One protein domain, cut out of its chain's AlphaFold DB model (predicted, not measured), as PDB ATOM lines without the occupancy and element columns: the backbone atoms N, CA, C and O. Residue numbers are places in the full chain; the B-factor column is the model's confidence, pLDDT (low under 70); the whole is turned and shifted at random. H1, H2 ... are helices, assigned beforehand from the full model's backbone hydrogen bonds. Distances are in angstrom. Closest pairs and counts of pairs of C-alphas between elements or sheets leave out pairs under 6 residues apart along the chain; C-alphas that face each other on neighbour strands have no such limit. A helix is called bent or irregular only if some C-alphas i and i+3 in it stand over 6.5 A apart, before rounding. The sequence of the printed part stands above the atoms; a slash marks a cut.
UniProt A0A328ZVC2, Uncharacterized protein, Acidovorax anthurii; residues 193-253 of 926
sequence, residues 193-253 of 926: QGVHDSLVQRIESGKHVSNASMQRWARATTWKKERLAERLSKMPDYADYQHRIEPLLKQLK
ATOM      1  N   GLN A 193      25.658   5.761  98.568       93.12
ATOM      2  CA  GLN A 193      25.906   4.329  98.738       93.12
ATOM      3  C   GLN A 193      25.141   3.498  97.699       93.12
ATOM      4  O   GLN A 193      25.732   2.690  96.992       93.12
ATOM      5  N   GLY A 194      23.837   3.731  97.517       87.31
ATOM      6  CA  GLY A 194      23.058   2.991  96.520       87.31
ATOM      7  C   GLY A 194      23.578   3.200  95.092       87.31
ATOM      8  O   GLY A 194      23.565   2.268  94.280       87.31
ATOM      9  N   VAL A 195      24.060   4.410  94.778       91.62
ATOM     10  CA  VAL A 195      24.739   4.716  93.508       91.62
ATOM     11  C   VAL A 195      26.066   3.960  93.399       91.62
ATOM     12  O   VAL A 195      26.277   3.313  92.376       91.62
ATOM     13  N   HIS A 196      26.911   3.982  94.433       94.88
ATOM     14  CA  HIS A 196      28.150   3.206  94.522       94.88
ATOM     15  C   HIS A 196      27.897   1.713  94.280       94.88
ATOM     16  O   HIS A 196      28.431   1.156  93.324       94.88
ATOM     17  N   ASP A 197      27.010   1.095  95.055       87.56
ATOM     18  CA  ASP A 197      26.726  -0.342  95.001       87.56
ATOM     19  C   ASP A 197      26.175  -0.751  93.625       87.56
ATOM     20  O   ASP A 197      26.490  -1.815  93.099       87.56
ATOM     21  N   SER A 198      25.416   0.136  92.973       84.94
ATOM     22  CA  SER A 198      24.940  -0.070  91.599       84.94
ATOM     23  C   SER A 198      26.034   0.083  90.535       84.94
ATOM     24  O   SER A 198      25.941  -0.528  89.467       84.94
ATOM     25  N   LEU A 199      27.056   0.908  90.778       91.62
ATOM     26  CA  LEU A 199      28.222   1.032  89.900       91.62
ATOM     27  C   LEU A 199      29.151  -0.178  90.070       91.62
ATOM     28  O   LEU A 199      29.563  -0.743  89.058       91.62
ATOM     29  N   VAL A 200      29.385  -0.625  91.310       91.88
ATOM     30  CA  VAL A 200      30.095  -1.872  91.642       91.88
ATOM     31  C   VAL A 200      29.400  -3.068  90.990       91.88
ATOM     32  O   VAL A 200      29.995  -3.707  90.125       91.88
ATOM     33  N   GLN A 201      28.105  -3.280  91.255       83.94
ATOM     34  CA  GLN A 201      27.331  -4.379  90.663       83.94
ATOM     35  C   GLN A 201      27.367  -4.357  89.126       83.94
ATOM     36  O   GLN A 201      27.361  -5.406  88.478       83.94
ATOM     37  N   ARG A 202      27.408  -3.174  88.499       86.12
ATOM     38  CA  ARG A 202      27.572  -3.058  87.043       86.12
ATOM     39  C   ARG A 202      28.967  -3.476  86.571       86.12
ATOM     40  O   ARG A 202      29.065  -4.079  85.504       86.12
ATOM     41  N   ILE A 203      30.018  -3.096  87.291       89.69
ATOM     42  CA  ILE A 203      31.402  -3.444  86.950       89.69
ATOM     43  C   ILE A 203      31.607  -4.954  87.108       89.69
ATOM     44  O   ILE A 203      32.078  -5.591  86.172       89.69
ATOM     45  N   GLU A 204      31.157  -5.531  88.223       87.00
ATOM     46  CA  GLU A 204      31.250  -6.966  88.521       87.00
ATOM     47  C   GLU A 204      30.432  -7.828  87.554       87.00
ATOM     48  O   GLU A 204      30.938  -8.792  86.983       87.00
ATOM     49  N   SER A 205      29.157  -7.487  87.330       81.38
ATOM     50  CA  SER A 205      28.287  -8.300  86.470       81.38
ATOM     51  C   SER A 205      28.536  -8.104  84.972       81.38
ATOM     52  O   SER A 205      28.002  -8.869  84.164       81.38
ATOM     53  N   GLY A 206      29.219  -7.018  84.580       79.06
ATOM     54  CA  GLY A 206      29.299  -6.515  83.201       79.06
ATOM     55  C   GLY A 206      27.951  -6.085  82.585       79.06
ATOM     56  O   GLY A 206      27.878  -5.502  81.496       79.06
ATOM     57  N   LYS A 207      26.840  -6.361  83.271       74.56
ATOM     58  CA  LYS A 207      25.471  -6.187  82.790       74.56
ATOM     59  C   LYS A 207      24.907  -4.854  83.283       74.56
ATOM     60  O   LYS A 207      25.426  -4.187  84.175       74.56
ATOM     61  N   HIS A 208      23.815  -4.412  82.664       65.81
ATOM     62  CA  HIS A 208      23.086  -3.258  83.180       65.81
ATOM     63  C   HIS A 208      22.332  -3.642  84.455       65.81
ATOM     64  O   HIS A 208      21.570  -4.605  84.445       65.81
ATOM     65  N   VAL A 209      22.497  -2.829  85.502       70.31
ATOM     66  CA  VAL A 209      21.715  -2.882  86.746       70.31
ATOM     67  C   VAL A 209      20.226  -3.025  86.413       70.31
ATOM     68  O   VAL A 209      19.699  -2.267  85.594       70.31
ATOM     69  N   SER A 210      19.535  -3.995  87.009       60.03
ATOM     70  CA  SER A 210      18.131  -4.301  86.679       60.03
ATOM     71  C   SER A 210      17.165  -3.184  87.098       60.03
ATOM     72  O   SER A 210      16.150  -2.948  86.441       60.03
ATOM     73  N   ASN A 211      17.502  -2.447  88.158       72.88
ATOM     74  CA  ASN A 211      16.708  -1.333  88.659       72.88
ATOM     75  C   ASN A 211      16.757  -0.134  87.690       72.88
ATOM     76  O   ASN A 211      17.779   0.541  87.547       72.88
ATOM     77  N   ALA A 212      15.614   0.177  87.070       68.69
ATOM     78  CA  ALA A 212      15.454   1.272  86.108       68.69
ATOM     79  C   ALA A 212      15.852   2.660  86.655       68.69
ATOM     80  O   ALA A 212      16.229   3.542  85.881       68.69
ATOM     81  N   SER A 213      15.804   2.865  87.974       64.75
ATOM     82  CA  SER A 213      16.281   4.102  88.604       64.75
ATOM     83  C   SER A 213      17.811   4.187  88.593       64.75
ATOM     84  O   SER A 213      18.361   5.260  88.353       64.75
ATOM     85  N   MET A 214      18.492   3.050  88.757       74.25
ATOM     86  CA  MET A 214      19.954   2.948  88.837       74.25
ATOM     87  C   MET A 214      20.620   2.876  87.459       74.25
ATOM     88  O   MET A 214      21.730   3.369  87.281       74.25
ATOM     89  N   GLN A 215      19.908   2.407  86.428       75.88
ATOM     90  CA  GLN A 215      20.379   2.490  85.035       75.88
ATOM     91  C   GLN A 215      20.712   3.923  84.584       75.88
ATOM     92  O   GLN A 215      21.564   4.111  83.714       75.88
ATOM     93  N   ARG A 216      20.063   4.934  85.180       82.38
ATOM     94  CA  ARG A 216      20.312   6.362  84.912       82.38
ATOM     95  C   ARG A 216      21.691   6.792  85.416       82.38
ATOM     96  O   ARG A 216      22.412   7.485  84.705       82.38
ATOM     97  N   TRP A 217      22.081   6.301  86.590       79.94
ATOM     98  CA  TRP A 217      23.371   6.561  87.240       79.94
ATOM     99  C   TRP A 217      24.557   5.892  86.562       79.94
ATOM    100  O   TRP A 217      25.696   6.259  86.816       79.94
ATOM    101  N   ALA A 218      24.312   4.963  85.646       76.44
ATOM    102  CA  ALA A 218      25.363   4.219  84.975       76.44
ATOM    103  C   ALA A 218      25.607   4.672  83.515       76.44
ATOM    104  O   ALA A 218      26.229   3.950  82.734       76.44
ATOM    105  N   ARG A 219      25.079   5.824  83.076       80.56
ATOM    106  CA  ARG A 219      25.177   6.288  81.676       80.56
ATOM    107  C   ARG A 219      25.773   7.694  81.576       80.56
ATOM    108  O   ARG A 219      25.139   8.654  82.002       80.56
ATOM    109  N   ALA A 220      26.922   7.823  80.907       83.62
ATOM    110  CA  ALA A 220      27.616   9.097  80.641       83.62
ATOM    111  C   ALA A 220      26.696  10.200  80.079       83.62
ATOM    112  O   ALA A 220      26.694  11.343  80.534       83.62
ATOM    113  N   THR A 221      25.838   9.837  79.122       80.81
ATOM    114  CA  THR A 221      24.871  10.760  78.510       80.81
ATOM    115  C   THR A 221      23.803  11.241  79.490       80.81
ATOM    116  O   THR A 221      23.345  12.377  79.384       80.81
ATOM    117  N   THR A 222      23.410  10.411  80.457       84.50
ATOM    118  CA  THR A 222      22.449  10.778  81.503       84.50
ATOM    119  C   THR A 222      23.110  11.635  82.578       84.50
ATOM    120  O   THR A 222      22.487  12.589  83.031       84.50
ATOM    121  N   TRP A 223      24.382  11.382  82.900       86.12
ATOM    122  CA  TRP A 223      25.171  12.212  83.812       86.12
ATOM    123  C   TRP A 223      25.228  13.676  83.381       86.12
ATOM    124  O   TRP A 223      24.820  14.548  84.150       86.12
ATOM    125  N   LYS A 224      25.630  13.941  82.130       82.69
ATOM    126  CA  LYS A 224      25.678  15.312  81.591       82.69
ATOM    127  C   LYS A 224      24.271  15.898  81.361       82.69
ATOM    128  O   LYS A 224      24.049  17.065  81.662       82.69
ATOM    129  N   LYS A 225      23.283  15.103  80.914       83.62
ATOM    130  CA  LYS A 225      21.903  15.583  80.655       83.62
ATOM    131  C   LYS A 225      21.101  15.921  81.919       83.62
ATOM    132  O   LYS A 225      20.345  16.886  81.910       83.62
ATOM    133  N   GLU A 226      21.195  15.109  82.969       83.81
ATOM    134  CA  GLU A 226      20.410  15.261  84.208       83.81
ATOM    135  C   GLU A 226      21.209  15.920  85.347       83.81
ATOM    136  O   GLU A 226      20.739  15.920  86.487       83.81
ATOM    137  N   ARG A 227      22.402  16.462  85.040       87.06
ATOM    138  CA  ARG A 227      23.355  17.064  85.991       87.06
ATOM    139  C   ARG A 227      23.587  16.145  87.200       87.06
ATOM    140  O   ARG A 227      23.505  16.575  88.347       87.06
ATOM    141  N   LEU A 228      23.814  14.850  86.948       90.19
ATOM    142  CA  LEU A 228      23.849  13.845  88.019       90.19
ATOM    143  C   LEU A 228      25.003  14.067  89.001       90.19
ATOM    144  O   LEU A 228      24.801  13.818  90.181       90.19
ATOM    145  N   ALA A 229      26.137  14.619  88.557       91.56
ATOM    146  CA  ALA A 229      27.236  15.019  89.438       91.56
ATOM    147  C   ALA A 229      26.778  16.021  90.519       91.56
ATOM    148  O   ALA A 229      26.957  15.774  91.704       91.56
ATOM    149  N   GLU A 230      26.066  17.083  90.126       88.00
ATOM    150  CA  GLU A 230      25.502  18.093  91.043       88.00
ATOM    151  C   GLU A 230      24.315  17.598  91.880       88.00
ATOM    152  O   GLU A 230      23.836  18.303  92.770       88.00
ATOM    153  N   ARG A 231      23.746  16.441  91.530       87.44
ATOM    154  CA  ARG A 231      22.699  15.779  92.318       87.44
ATOM    155  C   ARG A 231      23.296  14.779  93.293       87.44
ATOM    156  O   ARG A 231      22.727  14.600  94.362       87.44
ATOM    157  N   LEU A 232      24.410  14.153  92.920       90.75
ATOM    158  CA  LEU A 232      25.197  13.281  93.777       90.75
ATOM    159  C   LEU A 232      25.880  14.100  94.871       90.75
ATOM    160  O   LEU A 232      25.734  13.750  96.031       90.75
ATOM    161  N   SER A 233      26.475  15.253  94.532       92.25
ATOM    162  CA  SER A 233      27.130  16.128  95.515       92.25
ATOM    163  C   SER A 233      26.204  16.794  96.535       92.25
ATOM    164  O   SER A 233      26.680  17.478  97.432       92.25
ATOM    165  N   LYS A 234      24.888  16.575  96.417       86.69
ATOM    166  CA  LYS A 234      23.849  17.001  97.369       86.69
ATOM    167  C   LYS A 234      23.239  15.827  98.146       86.69
ATOM    168  O   LYS A 234      22.228  16.011  98.819       86.69
ATOM    169  N   MET A 235      23.763  14.609  98.000       87.88
ATOM    170  CA  MET A 235      23.313  13.468  98.805       87.88
ATOM    171  C   MET A 235      23.979  13.511 100.188       87.88
ATOM    172  O   MET A 235      25.151  13.877 100.260       87.88
ATOM    173  N   PRO A 236      23.274  13.147 101.279       79.25
ATOM    174  CA  PRO A 236      23.813  13.272 102.638       79.25
ATOM    175  C   PRO A 236      25.095  12.464 102.861       79.25
ATOM    176  O   PRO A 236      25.994  12.910 103.557       79.25
ATOM    177  N   ASP A 237      25.175  11.294 102.230       87.88
ATOM    178  CA  ASP A 237      26.271  10.328 102.298       87.88
ATOM    179  C   ASP A 237      27.317  10.530 101.186       87.88
ATOM    180  O   ASP A 237      28.131   9.652 100.907       87.88
ATOM    181  N   TYR A 238      27.303  11.669 100.489       93.38
ATOM    182  CA  TYR A 238      28.191  11.874  99.348       93.38
ATOM    183  C   TYR A 238      29.672  11.962  99.722       93.38
ATOM    184  O   TYR A 238      30.490  11.367  99.025       93.38
ATOM    185  N   ALA A 239      30.024  12.679 100.792       91.31
ATOM    186  CA  ALA A 239      31.422  12.871 101.187       91.31
ATOM    187  C   ALA A 239      32.129  11.524 101.446       91.31
ATOM    188  O   ALA A 239      33.230  11.284 100.946       91.31
ATOM    189  N   ASP A 240      31.433  10.599 102.114       90.75
ATOM    190  CA  ASP A 240      31.924   9.253 102.433       90.75
ATOM    191  C   ASP A 240      32.116   8.363 101.194       90.75
ATOM    192  O   ASP A 240      32.909   7.421 101.212       90.75
ATOM    193  N   TYR A 241      31.401   8.653 100.101       96.25
ATOM    194  CA  TYR A 241      31.397   7.836  98.887       96.25
ATOM    195  C   TYR A 241      32.018   8.512  97.659       96.25
ATOM    196  O   TYR A 241      32.282   7.808  96.686       96.25
ATOM    197  N   GLN A 242      32.324   9.815  97.661       96.56
ATOM    198  CA  GLN A 242      32.894  10.526  96.504       96.56
ATOM    199  C   GLN A 242      34.178   9.849  96.006       96.56
ATOM    200  O   GLN A 242      34.267   9.478  94.834       96.56
ATOM    201  N   HIS A 243      35.125   9.603  96.916       95.75
ATOM    202  CA  HIS A 243      36.405   8.950  96.624       95.75
ATOM    203  C   HIS A 243      36.258   7.491  96.144       95.75
ATOM    204  O   HIS A 243      37.171   6.955  95.521       95.75
ATOM    205  N   ARG A 244      35.110   6.848  96.406       97.44
ATOM    206  CA  ARG A 244      34.785   5.484  95.950       97.44
ATOM    207  C   ARG A 244      34.050   5.491  94.617       97.44
ATOM    208  O   ARG A 244      34.298   4.646  93.769       97.44
ATOM    209  N   ILE A 245      33.149   6.448  94.412       96.62
ATOM    210  CA  ILE A 245      32.337   6.566  93.201       96.62
ATOM    211  C   ILE A 245      33.169   7.107  92.036       96.62
ATOM    212  O   ILE A 245      33.054   6.588  90.926       96.62
ATOM    213  N   GLU A 246      34.021   8.110  92.259       97.31
ATOM    214  CA  GLU A 246      34.842   8.709  91.200       97.31
ATOM    215  C   GLU A 246      35.671   7.686  90.391       97.31
ATOM    216  O   GLU A 246      35.524   7.670  89.161       97.31
ATOM    217  N   PRO A 247      36.477   6.790  91.002       96.94
ATOM    218  CA  PRO A 247      37.236   5.797  90.242       96.94
ATOM    219  C   PRO A 247      36.332   4.827  89.471       96.94
ATOM    220  O   PRO A 247      36.655   4.491  88.334       96.94
ATOM    221  N   LEU A 248      35.166   4.441  90.008       96.12
ATOM    222  CA  LEU A 248      34.201   3.585  89.298       96.12
ATOM    223  C   LEU A 248      33.607   4.299  88.069       96.12
ATOM    224  O   LEU A 248      33.408   3.686  87.019       96.12
ATOM    225  N   LEU A 249      33.352   5.609  88.158       95.12
ATOM    226  CA  LEU A 249      32.874   6.414  87.029       95.12
ATOM    227  C   LEU A 249      33.954   6.629  85.964       95.12
ATOM    228  O   LEU A 249      33.631   6.571  84.773       95.12
ATOM    229  N   LYS A 250      35.214   6.831  86.370       96.12
ATOM    230  CA  LYS A 250      36.374   6.893  85.463       96.12
ATOM    231  C   LYS A 250      36.597   5.541  84.770       96.12
ATOM    232  O   LYS A 250      36.678   5.488  83.543       96.12
ATOM    233  N   GLN A 251      36.551   4.431  85.513       94.44
ATOM    234  CA  GLN A 251      36.630   3.060  84.985       94.44
ATOM    235  C   GLN A 251      35.510   2.759  83.973       94.44
ATOM    236  O   GLN A 251      35.757   2.178  82.915       94.44
ATOM    237  N   LEU A 252      34.280   3.202  84.255       92.19
ATOM    238  CA  LEU A 252      33.130   3.074  83.352       92.19
ATOM    239  C   LEU A 252      33.115   4.100  82.203       92.19
ATOM    240  O   LEU A 252      32.181   4.069  81.397       92.19
ATOM    241  N   LYS A 253      34.109   4.998  82.112       94.00
ATOM    242  CA  LYS A 253      34.194   6.100  81.132       94.00
ATOM    243  C   LYS A 253      32.942   6.995  81.128       94.00
ATOM    244  O   LYS A 253      32.489   7.473  80.087       94.00
TER     245      LYS A 253
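AT A GLANCE: This is residues 193 to 253 of the 926 residues of an uncharacterized protein of Acidovorax anthurii (UniProt A0A328ZVC2). Two longer helices, H4 and H1, stand side by side and run the same way, and the chain between them swings away from the pair in a wide loop that holds two short helices, H2 and H3. The H1 and H4 pair is the well-joined part; H2 and H3 are more loosely placed, with H2 near H3 and H3 near H4, and both are apart from H1. The printed part has 61 residues with four named helices, in the order H1, H2, H3, H4, and no named strand; the class is all helix. The whole is compact, with a radius of gyration of the C-alphas of 10.7 A, and its outline is rounded, 27 by 23 by 20 A.

IN THESE COORDINATES: Find C-alpha 238 at (28.191, 11.874, 99.348); from there H4, residues 238 to 251, runs 18.8 A to C-alpha 251 at (36.630, 3.060, 84.985). H4 is irregular: C-alphas 240 and 243 are 7.3 A apart, against about 5 A in a regular helix, and its line is a rough one. Go back to C-alpha 193 at (25.906, 4.329, 98.738), where H1, residues 193 to 205, begins; it measures 17.8 A. H2, residues 220 to 225, measures 8.6 A, and H3, residues 228 to 232, measures 5.9 A.

HOW THE PARTS SIT: Look first at His 196 and Ile 245, whose C-alphas, 5.5 A apart, are the closest of H1 and H4. These two helices touch, with 11 pairs of C-alphas within 8 A, and run the same way at a shallow tilt of 24 degrees. From the beginning of H4, look to H3: the two are close but not clearly touching, and their closest C-alphas, those of Leu 232 and Tyr 238, are 6.5 A apart. One step further, H3 and H2 are also close but not clearly touching; the C-alphas of Trp 223 and Ala 229 are their closest, at 6.6 A. H2 is apart from H4 and from H1, and H3 is apart from H1. In the backbone, every O i to N i+4 pair is within hydrogen-bond range in H1, H2 and H3; in H4 it is 6 of 10.

THE WHOLE: The C-alphas of Gly 206 and Pro 236 are the two farthest apart, at 28.3 A. The printed part has no cut. The link from H1 to H2, residues 206 to 219, is long, and its C-alphas lie 4 to 14 A from the mean of the C-alphas; the links from H2 to H3 and from H3 to H4 are tight. The mean pLDDT of the printed part is 86.1, and look to residues 208, 210, 212 and 213 for values under 70, where the model's confidence is low.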